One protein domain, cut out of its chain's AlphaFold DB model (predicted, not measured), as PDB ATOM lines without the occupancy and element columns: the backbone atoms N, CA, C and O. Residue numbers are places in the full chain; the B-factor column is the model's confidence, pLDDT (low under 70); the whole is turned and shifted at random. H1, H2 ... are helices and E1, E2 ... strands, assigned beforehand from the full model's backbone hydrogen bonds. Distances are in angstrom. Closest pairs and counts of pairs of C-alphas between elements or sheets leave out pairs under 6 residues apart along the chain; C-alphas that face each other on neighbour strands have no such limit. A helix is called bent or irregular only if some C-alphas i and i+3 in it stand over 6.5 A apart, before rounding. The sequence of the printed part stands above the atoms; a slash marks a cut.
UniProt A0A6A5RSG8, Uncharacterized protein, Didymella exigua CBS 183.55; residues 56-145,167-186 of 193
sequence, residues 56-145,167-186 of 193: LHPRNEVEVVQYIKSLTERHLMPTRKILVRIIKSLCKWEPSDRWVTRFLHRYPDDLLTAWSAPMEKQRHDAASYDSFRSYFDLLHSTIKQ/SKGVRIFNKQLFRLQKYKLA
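This is residues 56 to 145 and 167 to 186 of the 193 residues of an uncharacterized protein of Didymella exigua CBS 183.55 (UniProt A0A6A5RSG8). Picture a small body with one long arm: in the body, helices H1, H2 and H3 gather about a ribbon of two short strands, E1 and E2, with the short helix H6 at one end of E2. The arm, residues 122 to 145, sticks out from this body and ends in the longest helix, H5. The printed part has 110 residues with six named helices and two named strands, in the order H1 H2 H3 E1 H4 H5 E2 H6; the sheet E1 - E2 is antiparallel and the class is mostly helix. The whole is only just extended, close to loose, with a radius of gyration of the C-alphas of 19.9 A, and spans 67 by 31 by 21 A, the arm adding much of the length.

Start at the sheet, where E1, residues 111 to 115, and E2, residues 170 to 174, are antiparallel neighbours with directions at 144 degrees. Look there for N 173 and O 112, 2.7 A apart, and N 112 and O 173, 2.8 A apart, both within hydrogen-bond range. Next find H1, residues 58 to 73: its closest C-alphas to E2 are those of Lys 69 and Asn 174, 5.2 A apart. H3, residues 97 to 106, comes closest to E1 with the C-alphas of Leu 104 and Leu 111, 6.3 A apart. H2, residues 80 to 90, touches H3 about perpendicular, at 86 degrees; their closest C-alphas are those of Arg 80 and Val 100, 6.9 A apart. H2 is close to H1 but not clearly touching, with the C-alphas of Val 64 and Ile 87 closest at 7.8 A, at a steep tilt of 45 degrees, opposite ways. H6, residues 175 to 179, is close to H1 but not clearly touching, with the C-alphas of Thr 72 and Leu 177 closest at 7.5 A. H4, residues 121 to 124, and H5, residues 129 to 145, are apart. In H1, H3, H5 and H6 every O i to N i+4 pair is within hydrogen-bond range, in H2 5 of 7 are, and H4 is too short for such a pair.

Find C-alpha 58 at (356.540, 212.302, 439.936); from there H1 runs 23.4 A. H2, 15.8 A long, is irregular: C-alphas 86 and 89 are 7.1 A apart. H3 measures 14.5 A, and E1 and E2 13.3 A each. H4 measures 5.5 A. H5 runs 24.1 A to C-alpha 145 at (371.896, 246.712, 494.812). H6, 6.2 A long, ends at C-alpha 179 at (371.970, 207.951, 460.508).

The two C-alphas farthest apart are those of His 57 and Gln 145, at 66.9 A. Residues 146 to 166 are not printed, and C-alphas 145 and 167 are 41.1 A apart across this cut. Of the links that are printed whole, none is long. Mean pLDDT of the printed part is 82.8; it is under 70 at residues 117 to 127, 167 to 168 and 181 to 186.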
ATOM      1  N   LEU A  56     349.837 212.669 443.051       87.81
ATOM      2  CA  LEU A  56     350.886 213.654 442.853       87.81
ATOM      3  C   LEU A  56     351.759 213.230 441.666       87.81
ATOM      4  O   LEU A  56     352.051 212.046 441.491       87.81
ATOM      5  N   HIS A  57     352.147 214.193 440.835       85.75
ATOM      6  CA  HIS A  57     353.012 213.939 439.688       85.75
ATOM      7  C   HIS A  57     354.446 213.615 440.158       85.75
ATOM      8  O   HIS A  57     354.915 214.274 441.088       85.75
ATOM      9  N   PRO A  58     355.187 212.687 439.512       86.19
ATOM     10  CA  PRO A  58     356.540 212.302 439.936       86.19
ATOM     11  C   PRO A  58     357.505 213.479 440.139       86.19
ATOM     12  O   PRO A  58     358.276 213.488 441.091       86.19
ATOM     13  N   ARG A  59     357.417 214.510 439.287       87.62
ATOM     14  CA  ARG A  59     358.194 215.756 439.431       87.62
ATOM     15  C   ARG A  59     357.970 216.430 440.790       87.62
ATOM     16  O   ARG A  59     358.931 216.767 441.470       87.62
ATOM     17  N   ASN A  60     356.713 216.563 441.198       89.88
ATOM     18  CA  ASN A  60     356.346 217.213 442.453       89.88
ATOM     19  C   ASN A  60     356.705 216.322 443.653       89.88
ATOM     20  O   ASN A  60     357.032 216.829 444.719       89.88
ATOM     21  N   GLU A  61     356.674 214.990 443.500       91.50
ATOM     22  CA  GLU A  61     357.125 214.077 444.559       91.50
ATOM     23  C   GLU A  61     358.599 214.308 444.918       91.50
ATOM     24  O   GLU A  61     358.935 214.340 446.101       91.50
ATOM     25  N   VAL A  62     359.462 214.541 443.922       93.00
ATOM     26  CA  VAL A  62     360.885 214.850 444.147       93.00
ATOM     27  C   VAL A  62     361.061 216.156 444.930       93.00
ATOM     28  O   VAL A  62     361.858 216.204 445.868       93.00
ATOM     29  N   GLU A  63     360.284 217.192 444.611       93.69
ATOM     30  CA  GLU A  63     360.307 218.468 445.341       93.69
ATOM     31  C   GLU A  63     359.849 218.295 446.798       93.69
ATOM     32  O   GLU A  63     360.468 218.829 447.720       93.69
ATOM     33  N   VAL A  64     358.820 217.475 447.039       94.12
ATOM     34  CA  VAL A  64     358.367 217.141 448.398       94.12
ATOM     35  C   VAL A  64     359.471 216.431 449.188       94.12
ATOM     36  O   VAL A  64     359.679 216.745 450.361       94.12
ATOM     37  N   VAL A  65     360.218 215.514 448.564       95.06
ATOM     38  CA  VAL A  65     361.369 214.857 449.203       95.06
ATOM     39  C   VAL A  65     362.434 215.888 449.582       95.06
ATOM     40  O   VAL A  65     362.870 215.908 450.735       95.06
ATOM     41  N   GLN A  66     362.824 216.776 448.663       94.62
ATOM     42  CA  GLN A  66     363.798 217.842 448.937       94.62
ATOM     43  C   GLN A  66     363.330 218.766 450.066       94.62
ATOM     44  O   GLN A  66     364.100 219.092 450.973       94.62
ATOM     45  N   TYR A  67     362.046 219.117 450.081       94.25
ATOM     46  CA  TYR A  67     361.476 219.934 451.140       94.25
ATOM     47  C   TYR A  67     361.553 219.240 452.509       94.25
ATOM     48  O   TYR A  67     361.968 219.865 453.486       94.25
ATOM     49  N   ILE A  68     361.255 217.937 452.589       93.56
ATOM     50  CA  ILE A  68     361.413 217.152 453.826       93.56
ATOM     51  C   ILE A  68     362.881 217.116 454.282       93.56
ATOM     52  O   ILE A  68     363.149 217.206 455.483       93.56
ATOM     53  N   LYS A  69     363.843 217.034 453.352       92.44
ATOM     54  CA  LYS A  69     365.275 217.129 453.687       92.44
ATOM     55  C   LYS A  69     365.600 218.485 454.329       92.44
ATOM     56  O   LYS A  69     366.148 218.496 455.428       92.44
ATOM     57  N   SER A  70     365.124 219.591 453.752       91.25
ATOM     58  CA  SER A  70     365.300 220.940 454.328       91.25
ATOM     59  C   SER A  70     364.625 221.113 455.697       91.25
ATOM     60  O   SER A  70     365.103 221.840 456.567       91.25
ATOM     61  N   LEU A  71     363.472 220.468 455.911       88.81
ATOM     62  CA  LEU A  71     362.792 220.461 457.206       88.81
ATOM     63  C   LEU A  71     363.599 219.675 458.235       88.81
ATOM     64  O   LEU A  71     363.614 220.045 459.406       88.81
ATOM     65  N   THR A  72     364.290 218.625 457.789       86.38
ATOM     66  CA  THR A  72     365.168 217.838 458.649       86.38
ATOM     67  C   THR A  72     366.335 218.663 459.160       86.38
ATOM     68  O   THR A  72     366.559 218.710 460.362       86.38
ATOM     69  N   GLU A  73     367.007 219.387 458.270       84.25
ATOM     70  CA  GLU A  73     368.123 220.281 458.611       84.25
ATOM     71  C   GLU A  73     367.715 221.376 459.606       84.25
ATOM     72  O   GLU A  73     368.460 221.715 460.523       84.25
ATOM     73  N   ARG A  74     366.482 221.878 459.484       81.38
ATOM     74  CA  ARG A  74     365.901 222.879 460.393       81.38
ATOM     75  C   ARG A  74     365.325 222.297 461.685       81.38
ATOM     76  O   ARG A  74     364.733 223.041 462.455       81.38
ATOM     77  N   HIS A  75     365.466 220.991 461.921       78.62
ATOM     78  CA  HIS A  75     364.905 220.296 463.086       78.62
ATOM     79  C   HIS A  75     363.362 220.387 463.173       78.62
ATOM     80  O   HIS A  75     362.771 220.246 464.239       78.62
ATOM     81  N   LEU A  76     362.682 220.576 462.034       84.44
ATOM     82  CA  LEU A  76     361.225 220.725 461.908       84.44
ATOM     83  C   LEU A  76     360.592 219.512 461.222       84.44
ATOM     84  O   LEU A  76     359.845 219.623 460.248       84.44
ATOM     85  N   MET A  77     360.890 218.327 461.747       88.31
ATOM     86  CA  MET A  77     360.446 217.062 461.165       88.31
ATOM     87  C   MET A  77     358.910 216.982 461.071       88.31
ATOM     88  O   MET A  77     358.218 217.028 462.104       88.31
ATOM     89  N   PRO A  78     358.333 216.802 459.869       91.44
ATOM     90  CA  PRO A  78     356.890 216.722 459.728       91.44
ATOM     91  C   PRO A  78     356.354 215.391 460.275       91.44
ATOM     92  O   PRO A  78     356.979 214.332 460.166       91.44
ATOM     93  N   THR A  79     355.150 215.433 460.852       91.56
ATOM     94  CA  THR A  79     354.328 214.225 460.996       91.56
ATOM     95  C   THR A  79     353.669 213.888 459.664       91.56
ATOM     96  O   THR A  79     353.566 214.728 458.770       91.56
ATOM     97  N   ARG A  80     353.110 212.681 459.565       93.06
ATOM     98  CA  ARG A  80     352.280 212.264 458.424       93.06
ATOM     99  C   ARG A  80     351.122 213.237 458.164       93.06
ATOM    100  O   ARG A  80     350.904 213.633 457.026       93.06
ATOM    101  N   LYS A  81     350.443 213.702 459.221       91.69
ATOM    102  CA  LYS A  81     349.345 214.686 459.124       91.69
ATOM    103  C   LYS A  81     349.820 216.043 458.594       91.69
ATOM    104  O   LYS A  81     349.146 216.642 457.764       91.69
ATOM    105  N   ILE A  82     350.977 216.519 459.064       91.31
ATOM    106  CA  ILE A  82     351.574 217.775 458.585       91.31
ATOM    107  C   ILE A  82     351.977 217.638 457.115       91.31
ATOM    108  O   ILE A  82     351.687 218.537 456.333       91.31
ATOM    109  N   LEU A  83     352.565 216.504 456.722       92.75
ATOM    110  CA  LEU A  83     352.920 216.240 455.330       92.75
ATOM    111  C   LEU A  83     351.690 216.289 454.416       92.75
ATOM    112  O   LEU A  83     351.721 217.008 453.424       92.75
ATOM    113  N   VAL A  84     350.600 215.599 454.778       93.19
ATOM    114  CA  VAL A  84     349.332 215.645 454.024       93.19
ATOM    115  C   VAL A  84     348.827 217.079 453.895       93.19
ATOM    116  O   VAL A  84     348.449 217.492 452.805       93.19
ATOM    117  N   ARG A  85     348.876 217.865 454.978       92.12
ATOM    118  CA  ARG A  85     348.458 219.273 454.959       92.12
ATOM    119  C   ARG A  85     349.312 220.127 454.016       92.12
ATOM    120  O   ARG A  85     348.747 220.954 453.313       92.12
ATOM    121  N   ILE A  86     350.630 219.920 453.990       90.19
ATOM    122  CA  ILE A  86     351.561 220.651 453.111       90.19
ATOM    123  C   ILE A  86     351.258 220.364 451.640       90.19
ATOM    124  O   ILE A  86     351.182 221.285 450.837       90.19
ATOM    125  N   ILE A  87     351.077 219.094 451.283       92.06
ATOM    126  CA  ILE A  87     350.918 218.692 449.878       92.06
ATOM    127  C   ILE A  87     349.471 218.792 449.384       92.06
ATOM    128  O   ILE A  87     349.230 218.622 448.193       92.06
ATOM    129  N   LYS A  88     348.498 219.051 450.271       90.81
ATOM    130  CA  LYS A  88     347.065 219.091 449.937       90.81
ATOM    131  C   LYS A  88     346.759 220.047 448.784       90.81
ATOM    132  O   LYS A  88     345.928 219.715 447.950       90.81
ATOM    133  N   SER A  89     347.442 221.190 448.715       87.56
ATOM    134  CA  SER A  89     347.276 222.180 447.640       87.56
ATOM    135  C   SER A  89     347.876 221.752 446.296       87.56
ATOM    136  O   SER A  89     347.485 222.289 445.266       87.56
ATOM    137  N   LEU A  90     348.810 220.797 446.288       87.38
ATOM    138  CA  LEU A  90     349.503 220.320 445.083       87.38
ATOM    139  C   LEU A  90     348.826 219.095 444.450       87.38
ATOM    140  O   LEU A  90     349.173 218.699 443.336       87.38
ATOM    141  N   CYS A  91     347.899 218.465 445.170       87.56
ATOM    142  CA  CYS A  91     347.267 217.213 444.778       87.56
ATOM    143  C   CYS A  91     345.869 217.452 444.195       87.56
ATOM    144  O   CYS A  91     345.122 218.306 444.665       87.56
ATOM    145  N   LYS A  92     345.471 216.623 443.220       82.62
ATOM    146  CA  LYS A  92     344.094 216.624 442.678       82.62
ATOM    147  C   LYS A  92     343.054 216.140 443.694       82.62
ATOM    148  O   LYS A  92     341.888 216.500 443.617       82.62
ATOM    149  N   TRP A  93     343.488 215.288 444.619       86.19
ATOM    150  CA  TRP A  93     342.657 214.628 445.622       86.19
ATOM    151  C   TRP A  93     343.380 214.673 446.961       86.19
ATOM    152  O   TRP A  93     344.613 214.651 446.993       86.19
ATOM    153  N   GLU A  94     342.635 214.674 448.064       87.31
ATOM    154  CA  GLU A  94     343.250 214.648 449.389       87.31
ATOM    155  C   GLU A  94     344.027 213.332 449.599       87.31
ATOM    156  O   GLU A  94     343.448 212.243 449.499       87.31
ATOM    157  N   PRO A  95     345.345 213.394 449.868       90.00
ATOM    158  CA  PRO A  95     346.136 212.196 450.093       90.00
ATOM    159  C   PRO A  95     345.695 211.483 451.369       90.00
ATOM    160  O   PRO A  95     345.646 212.067 452.450       90.00
ATOM    161  N   SER A  96     345.435 210.185 451.253       91.50
ATOM    162  CA  SER A  96     345.170 209.339 452.414       91.50
ATOM    163  C   SER A  96     346.457 208.990 453.161       91.50
ATOM    164  O   SER A  96     347.559 209.029 452.606       91.50
ATOM    165  N   ASP A  97     346.325 208.527 454.403       90.31
ATOM    166  CA  ASP A  97     347.467 207.998 455.154       90.31
ATOM    167  C   ASP A  97     348.143 206.824 454.409       90.31
ATOM    168  O   ASP A  97     349.369 206.727 454.342       90.31
ATOM    169  N   ARG A  98     347.363 205.992 453.706       92.69
ATOM    170  CA  ARG A  98     347.901 204.899 452.880       92.69
ATOM    171  C   ARG A  98     348.756 205.408 451.717       92.69
ATOM    172  O   ARG A  98     349.734 204.750 451.355       92.69
ATOM    173  N   TRP A  99     348.418 206.564 451.140       93.00
ATOM    174  CA  TRP A  99     349.268 207.204 450.137       93.00
ATOM    175  C   TRP A  99     350.612 207.613 450.742       93.00
ATOM    176  O   TRP A  99     351.639 207.311 450.140       93.00
ATOM    177  N   VAL A 100     350.625 208.186 451.955       93.38
ATOM    178  CA  VAL A 100     351.868 208.557 452.656       93.38
ATOM    179  C   VAL A 100     352.747 207.331 452.899       93.38
ATOM    180  O   VAL A 100     353.947 207.383 452.651       93.38
ATOM    181  N   THR A 101     352.167 206.196 453.306       93.56
ATOM    182  CA  THR A 101     352.916 204.930 453.420       93.56
ATOM    183  C   THR A 101     353.560 204.545 452.092       93.56
ATOM    184  O   THR A 101     354.759 204.292 452.041       93.56
ATOM    185  N   ARG A 102     352.792 204.551 450.995       92.94
ATOM    186  CA  ARG A 102     353.320 204.219 449.662       92.94
ATOM    187  C   ARG A 102     354.391 205.206 449.199       92.94
ATOM    188  O   ARG A 102     355.350 204.775 448.576       92.94
ATOM    189  N   PHE A 103     354.230 206.494 449.484       92.94
ATOM    190  CA  PHE A 103     355.215 207.531 449.186       92.94
ATOM    191  C   PHE A 103     356.538 207.257 449.906       92.94
ATOM    192  O   PHE A 103     357.581 207.206 449.269       92.94
ATOM    193  N   LEU A 104     356.496 206.956 451.204       93.88
ATOM    194  CA  LEU A 104     357.698 206.616 451.970       93.88
ATOM    195  C   LEU A 104     358.384 205.342 451.451       93.88
ATOM    196  O   LEU A 104     359.608 205.289 451.407       93.88
ATOM    197  N   HIS A 105     357.615 204.347 450.997       92.94
ATOM    198  CA  HIS A 105     358.171 203.150 450.357       92.94
ATOM    199  C   HIS A 105     358.771 203.399 448.968       92.94
ATOM    200  O   HIS A 105     359.618 202.616 448.552       92.94
ATOM    201  N   ARG A 106     358.354 204.450 448.246       92.94
ATOM    202  CA  ARG A 106     358.966 204.833 446.960       92.94
ATOM    203  C   ARG A 106     360.350 205.456 447.134       92.94
ATOM    204  O   ARG A 106     361.168 205.333 446.234       92.94
ATOM    205  N   TYR A 107     360.613 206.072 448.287       93.88
ATOM    206  CA  TYR A 107     361.870 206.761 448.592       93.88
ATOM    207  C   TYR A 107     362.577 206.159 449.818       93.88
ATOM    208  O   TYR A 107     362.847 206.875 450.788       93.88
ATOM    209  N   PRO A 108     362.888 204.847 449.811       93.19
ATOM    210  CA  PRO A 108     363.439 204.169 450.977       93.19
ATOM    211  C   PRO A 108     364.862 204.625 451.305       93.19
ATOM    212  O   PRO A 108     365.292 204.458 452.444       93.19
ATOM    213  N   ASP A 109     365.605 205.171 450.340       92.31
ATOM    214  CA  ASP A 109     366.991 205.621 450.518       92.31
ATOM    215  C   ASP A 109     367.108 207.066 450.996       92.31
ATOM    216  O   ASP A 109     368.056 207.403 451.706       92.31
ATOM    217  N   ASP A 110     366.101 207.886 450.702       93.06
ATOM    218  CA  ASP A 110     366.059 209.285 451.111       93.06
ATOM    219  C   ASP A 110     365.320 209.495 452.430       93.06
ATOM    220  O   ASP A 110     365.733 210.330 453.238       93.06
ATOM    221  N   LEU A 111     364.225 208.762 452.652       93.94
ATOM    222  CA  LEU A 111     363.295 209.012 453.746       93.94
ATOM    223  C   LEU A 111     363.242 207.854 454.747       93.94
ATOM    224  O   LEU A 111     363.371 206.679 454.410       93.94
ATOM    225  N   LEU A 112     363.019 208.199 456.012       92.12
ATOM    226  CA  LEU A 112     362.869 207.264 457.121       92.12
ATOM    227  C   LEU A 112     361.746 207.738 458.038       92.12
ATOM    228  O   LEU A 112     361.620 208.922 458.319       92.12
ATOM    229  N   THR A 113     360.956 206.809 458.563       91.75
ATOM    230  CA  THR A 113     360.039 207.107 459.665       91.75
ATOM    231  C   THR A 113     360.666 206.630 460.966       91.75
ATOM    232  O   THR A 113     361.026 205.462 461.077       91.75
ATOM    233  N   ALA A 114     360.818 207.522 461.940       88.44
ATOM    234  CA  ALA A 114     361.408 207.193 463.232       88.44
ATOM    235  C   ALA A 114     360.725 207.968 464.362       88.44
ATOM    236  O   ALA A 114     360.021 208.954 464.136       88.44
ATOM    237  N   TRP A 115     360.927 207.513 465.593       82.44
ATOM    238  CA  TRP A 115     360.540 208.281 466.769       82.44
ATOM    239  C   TRP A 115     361.521 209.431 466.968       82.44
ATOM    240  O   TRP A 115     362.731 209.214 466.986       82.44
ATOM    241  N   SER A 116     361.002 210.648 467.135       76.06
ATOM    242  CA  SER A 116     361.817 211.744 467.652       76.06
ATOM    243  C   SER A 116     362.153 211.478 469.118       76.06
ATOM    244  O   SER A 116     361.323 210.938 469.857       76.06
ATOM    245  N   ALA A 117     363.354 211.861 469.549       66.69
ATOM    246  CA  ALA A 117     363.682 211.849 470.966       66.69
ATOM    247  C   ALA A 117     362.684 212.747 471.730       66.69
ATOM    248  O   ALA A 117     362.312 213.813 471.222       66.69
ATOM    249  N   PRO A 118     362.192 212.324 472.908       55.97
ATOM    250  CA  PRO A 118     361.527 213.247 473.815       55.97
ATOM    251  C   PRO A 118     362.540 214.318 474.232       55.97
ATOM    252  O   PRO A 118     363.625 213.982 474.696       55.97
ATOM    253  N   MET A 119     362.194 215.594 474.086       54.84
ATOM    254  CA  MET A 119     362.861 216.627 474.880       54.84
ATOM    255  C   MET A 119     362.328 216.554 476.317       54.84
ATOM    256  O   MET A 119     361.168 216.193 476.532       54.84
ATOM    257  N   GLU A 120     363.195 216.813 477.293       47.06
ATOM    258  CA  GLU A 120     362.989 216.517 478.714       47.06
ATOM    259  C   GLU A 120     361.728 217.194 479.290       47.06
ATOM    260  O   GLU A 120     361.666 218.408 479.480       47.06
ATOM    261  N   LYS A 121     360.705 216.375 479.572       46.12
ATOM    262  CA  LYS A 121     359.372 216.783 480.053       46.12
ATOM    263  C   LYS A 121     359.428 217.621 481.339       46.12
ATOM    264  O   LYS A 121     358.629 218.533 481.502       46.12
ATOM    265  N   GLN A 122     360.393 217.341 482.217       48.31
ATOM    266  CA  GLN A 122     360.505 217.966 483.539       48.31
ATOM    267  C   GLN A 122     360.821 219.469 483.491       48.31
ATOM    268  O   GLN A 122     360.387 220.199 484.374       48.31
ATOM    269  N   ARG A 123     361.515 219.965 482.455       50.53
ATOM    270  CA  ARG A 123     361.819 221.406 482.334       50.53
ATOM    271  C   ARG A 123     360.671 222.211 481.724       50.53
ATOM    272  O   ARG A 123     360.535 223.388 482.032       50.53
ATOM    273  N   HIS A 124     359.842 221.587 480.883       48.34
ATOM    274  CA  HIS A 124     358.690 222.247 480.256       48.34
ATOM    275  C   HIS A 124     357.642 222.669 481.286       48.34
ATOM    276  O   HIS A 124     357.122 223.776 481.214       48.34
ATOM    277  N   ASP A 125     357.373 221.806 482.264       54.78
ATOM    278  CA  ASP A 125     356.385 222.083 483.308       54.78
ATOM    279  C   ASP A 125     356.897 223.127 484.329       54.78
ATOM    280  O   ASP A 125     356.100 223.753 485.020       54.78
ATOM    281  N   ALA A 126     358.215 223.367 484.387       52.94
ATOM    282  CA  ALA A 126     358.856 224.338 485.281       52.94
ATOM    283  C   ALA A 126     359.038 225.746 484.669       52.94
ATOM    284  O   ALA A 126     359.319 226.704 485.387       52.94
ATOM    285  N   ALA A 127     358.895 225.894 483.349       57.69
ATOM    286  CA  ALA A 127     359.128 227.147 482.634       57.69
ATOM    287  C   ALA A 127     357.830 227.968 482.508       57.69
ATOM    288  O   ALA A 127     357.195 227.989 481.454       57.69
ATOM    289  N   SER A 128     357.425 228.647 483.586       72.88
ATOM    290  CA  SER A 128     356.291 229.584 483.561       72.88
ATOM    291  C   SER A 128     356.752 231.019 483.273       72.88
ATOM    292  O   SER A 128     357.854 231.414 483.657       72.88
ATOM    293  N   TYR A 129     355.906 231.817 482.611       76.38
ATOM    294  CA  TYR A 129     356.182 233.241 482.376       76.38
ATOM    295  C   TYR A 129     356.476 233.983 483.688       76.38
ATOM    296  O   TYR A 129     357.426 234.761 483.759       76.38
ATOM    297  N   ASP A 130     355.718 233.676 484.739       79.44
ATOM    298  CA  ASP A 130     355.878 234.291 486.055       79.44
ATOM    299  C   ASP A 130     357.205 233.905 486.719       79.44
ATOM    300  O   ASP A 130     357.837 234.742 487.366       79.44
ATOM    301  N   SER A 131     357.687 232.676 486.501       76.75
ATOM    302  CA  SER A 131     359.012 232.238 486.955       76.75
ATOM    303  C   SER A 131     360.133 233.004 486.251       76.75
ATOM    304  O   SER A 131     361.071 233.444 486.913       76.75
ATOM    305  N   PHE A 132     360.027 233.217 484.933       79.38
ATOM    306  CA  PHE A 132     361.003 234.028 484.197       79.38
ATOM    307  C   PHE A 132     360.981 235.482 484.652       79.38
ATOM    308  O   PHE A 132     362.035 236.053 484.922       79.38
ATOM    309  N   ARG A 133     359.789 236.067 484.780       86.75
ATOM    310  CA  ARG A 133     359.624 237.443 485.235       86.75
ATOM    311  C   ARG A 133     360.230 237.644 486.621       86.75
ATOM    312  O   ARG A 133     361.074 238.514 486.782       86.75
ATOM    313  N   SER A 134     359.883 236.783 487.576       86.88
ATOM    314  CA  SER A 134     360.401 236.861 488.948       86.88
ATOM    315  C   SER A 134     361.924 236.710 489.001       86.88
ATOM    316  O   SER A 134     362.586 237.411 489.763       86.88
ATOM    317  N   TYR A 135     362.494 235.827 488.173       85.94
ATOM    318  CA  TYR A 135     363.943 235.665 488.060       85.94
ATOM    319  C   TYR A 135     364.627 236.930 487.528       85.94
ATOM    320  O   TYR A 135     365.592 237.394 488.129       85.94
ATOM    321  N   PHE A 136     364.130 237.504 486.427       88.50
ATOM    322  CA  PHE A 136     364.719 238.715 485.849       88.50
ATOM    323  C   PHE A 136     364.527 239.939 486.751       88.50
ATOM    324  O   PHE A 136     365.460 240.727 486.891       88.50
ATOM    325  N   ASP A 137     363.378 240.067 487.416       92.69
ATOM    326  CA  ASP A 137     363.126 241.130 488.393       92.69
ATOM    327  C   ASP A 137     364.143 241.059 489.550       92.69
ATOM    328  O   ASP A 137     364.775 242.065 489.886       92.69
ATOM    329  N   LEU A 138     364.376 239.858 490.098       91.62
ATOM    330  CA  LEU A 138     365.377 239.616 491.145       91.62
ATOM    331  C   LEU A 138     366.813 239.846 490.649       91.62
ATOM    332  O   LEU A 138     367.648 240.410 491.359       91.62
ATOM    333  N   LEU A 139     367.125 239.420 489.426       89.00
ATOM    334  CA  LEU A 139     368.440 239.619 488.821       89.00
ATOM    335  C   LEU A 139     368.744 241.116 488.685       89.00
ATOM    336  O   LEU A 139     369.792 241.582 489.136       89.00
ATOM    337  N   HIS A 140     367.808 241.884 488.126       90.81
ATOM    338  CA  HIS A 140     367.950 243.327 487.968       90.81
ATOM    339  C   HIS A 140     368.054 244.054 489.312       90.81
ATOM    340  O   HIS A 140     368.889 244.955 489.446       90.81
ATOM    341  N   SER A 141     367.266 243.660 490.321       92.06
ATOM    342  CA  SER A 141     367.367 244.257 491.656       92.06
ATOM    343  C   SER A 141     368.731 243.990 492.294       92.06
ATOM    344  O   SER A 141     369.318 244.898 492.875       92.06
ATOM    345  N   THR A 142     369.264 242.778 492.130       88.19
ATOM    346  CA  THR A 142     370.558 242.363 492.693       88.19
ATOM    347  C   THR A 142     371.724 243.087 492.017       88.19
ATOM    348  O   THR A 142     372.600 243.615 492.702       88.19
ATOM    349  N   ILE A 143     371.706 243.203 490.682       90.69
ATOM    350  CA  ILE A 143     372.699 243.980 489.919       90.69
ATOM    351  C   ILE A 143     372.719 245.435 490.391       90.69
ATOM    352  O   ILE A 143     373.792 245.991 490.633       90.69
ATOM    353  N   LYS A 144     371.536 246.036 490.579       91.06
ATOM    354  CA  LYS A 144     371.405 247.416 491.057       91.06
ATOM    355  C   LYS A 144     371.889 247.577 492.500       91.06
ATOM    356  O   LYS A 144     372.605 248.529 492.787       91.06
ATOM    357  N   GLN A 145     371.519 246.662 493.396       92.19
ATOM    358  CA  GLN A 145     371.896 246.712 494.812       92.19
ATOM    359  C   GLN A 145     373.412 246.605 495.006       92.19
ATOM    360  O   GLN A 145     373.983 247.335 495.813       92.19
ATOM    361  N   SER A 167     356.869 217.465 471.395       57.31
ATOM    362  CA  SER A 167     356.476 216.189 472.007       57.31
ATOM    363  C   SER A 167     357.043 214.982 471.241       57.31
ATOM    364  O   SER A 167     357.178 215.015 470.009       57.31
ATOM    365  N   LYS A 168     357.341 213.894 471.975       68.31
ATOM    366  CA  LYS A 168     357.763 212.602 471.406       68.31
ATOM    367  C   LYS A 168     356.719 212.126 470.401       68.31
ATOM    368  O   LYS A 168     355.543 211.992 470.733       68.31
ATOM    369  N   GLY A 169     357.139 211.851 469.172       77.31
ATOM    370  CA  GLY A 169     356.219 211.404 468.136       77.31
ATOM    371  C   GLY A 169     356.931 210.786 466.950       77.31
ATOM    372  O   GLY A 169     358.124 210.995 466.737       77.31
ATOM    373  N   VAL A 170     356.176 210.029 466.163       87.31
ATOM    374  CA  VAL A 170     356.661 209.483 464.898       87.31
ATOM    375  C   VAL A 170     356.787 210.619 463.882       87.31
ATOM    376  O   VAL A 170     355.803 211.301 463.572       87.31
ATOM    377  N   ARG A 171     357.997 210.824 463.365       90.06
ATOM    378  CA  ARG A 171     358.317 211.852 462.370       90.06
ATOM    379  C   ARG A 171     358.955 211.237 461.130       90.06
ATOM    380  O   ARG A 171     359.474 210.122 461.169       90.06
ATOM    381  N   ILE A 172     358.891 211.982 460.032       91.88
ATOM    382  CA  ILE A 172     359.511 211.622 458.759       91.88
ATOM    383  C   ILE A 172     360.833 212.376 458.649       91.88
ATOM    384  O   ILE A 172     360.836 213.600 458.743       91.88
ATOM    385  N   PHE A 173     361.925 211.646 458.444       90.50
ATOM    386  CA  PHE A 173     363.290 212.148 458.392       90.50
ATOM    387  C   PHE A 173     363.967 211.923 457.057       90.50
ATOM    388  O   PHE A 173     363.706 210.928 456.388       90.50
ATOM    389  N   ASN A 174     364.928 212.792 456.742       90.94
ATOM    390  CA  ASN A 174     366.029 212.419 455.867       90.94
ATOM    391  C   ASN A 174     366.831 211.275 456.522       90.94
ATOM    392  O   ASN A 174     367.366 211.411 457.628       90.94
ATOM    393  N   LYS A 175     366.912 210.140 455.827       89.25
ATOM    394  CA  LYS A 175     367.543 208.903 456.300       89.25
ATOM    395  C   LYS A 175     369.042 209.061 456.548       89.25
ATOM    396  O   LYS A 175     369.549 208.533 457.538       89.25
ATOM    397  N   GLN A 176     369.748 209.788 455.684       88.12
ATOM    398  CA  GLN A 176     371.186 210.038 455.823       88.12
ATOM    399  C   GLN A 176     371.461 210.902 457.059       88.12
ATOM    400  O   GLN A 176     372.250 210.518 457.921       88.12
ATOM    401  N   LEU A 177     370.729 212.010 457.202       82.94
ATOM    402  CA  LEU A 177     370.852 212.921 458.344       82.94
ATOM    403  C   LEU A 177     370.515 212.243 459.680       82.94
ATOM    404  O   LEU A 177     371.204 212.463 460.674       82.94
ATOM    405  N   PHE A 178     369.507 211.370 459.703       81.62
ATOM    406  CA  PHE A 178     369.163 210.592 460.894       81.62
ATOM    407  C   PHE A 178     370.249 209.569 461.278       81.62
ATOM    408  O   PHE A 178     370.519 209.348 462.462       81.62
ATOM    409  N   ARG A 179     370.889 208.930 460.287       82.81
ATOM    410  CA  ARG A 179     371.970 207.951 460.508       82.81
ATOM    411  C   ARG A 179     373.229 208.581 461.085       82.81
ATOM    412  O   ARG A 179     373.842 207.963 461.948       82.81
ATOM    413  N   LEU A 180     373.538 209.819 460.701       79.50
ATOM    414  CA  LEU A 180     374.644 210.618 461.247       79.50
ATOM    415  C   LEU A 180     374.451 211.026 462.726       79.50
ATOM    416  O   LEU A 180     375.160 211.892 463.221       79.50
ATOM    417  N   GLN A 181     373.474 210.439 463.431       63.59
ATOM    418  CA  GLN A 181     373.140 210.627 464.851       63.59
ATOM    419  C   GLN A 181     372.840 212.063 465.315       63.59
ATOM    420  O   GLN A 181     372.453 212.238 466.467       63.59
ATOM    421  N   LYS A 182     372.863 213.065 464.425       58.59
ATOM    422  CA  LYS A 182     372.540 214.475 464.726       58.59
ATOM    423  C   LYS A 182     371.155 214.698 465.355       58.59
ATOM    424  O   LYS A 182     370.923 215.738 465.950       58.59
ATOM    425  N   TYR A 183     370.252 213.722 465.245       57.69
ATOM    426  CA  TYR A 183     368.862 213.808 465.715       57.69
ATOM    427  C   TYR A 183     368.470 212.670 466.676       57.69
ATOM    428  O   TYR A 183     367.297 212.542 467.029       57.69
ATOM    429  N   LYS A 184     369.428 211.807 467.062       50.75
ATOM    430  CA  LYS A 184     369.201 210.695 468.007       50.75
ATOM    431  C   LYS A 184     369.428 211.091 469.463       50.75
ATOM    432  O   LYS A 184     368.882 210.443 470.351       50.75
ATOM    433  N   LEU A 185     370.221 212.127 469.706       44.16
ATOM    434  CA  LEU A 185     370.632 212.522 471.044       44.16
ATOM    435  C   LEU A 185     369.773 213.697 471.514       44.16
ATOM    436  O   LEU A 185     369.901 214.810 471.012       44.16
ATOM    437  N   ALA A 186     368.949 213.468 472.536       45.97
ATOM    438  CA  ALA A 186     368.877 214.479 473.582       45.97
ATOM    439  C   ALA A 186     370.312 214.583 474.116       45.97
ATOM    440  O   ALA A 186     370.869 213.570 474.534       45.97
TER     441      ALA A 186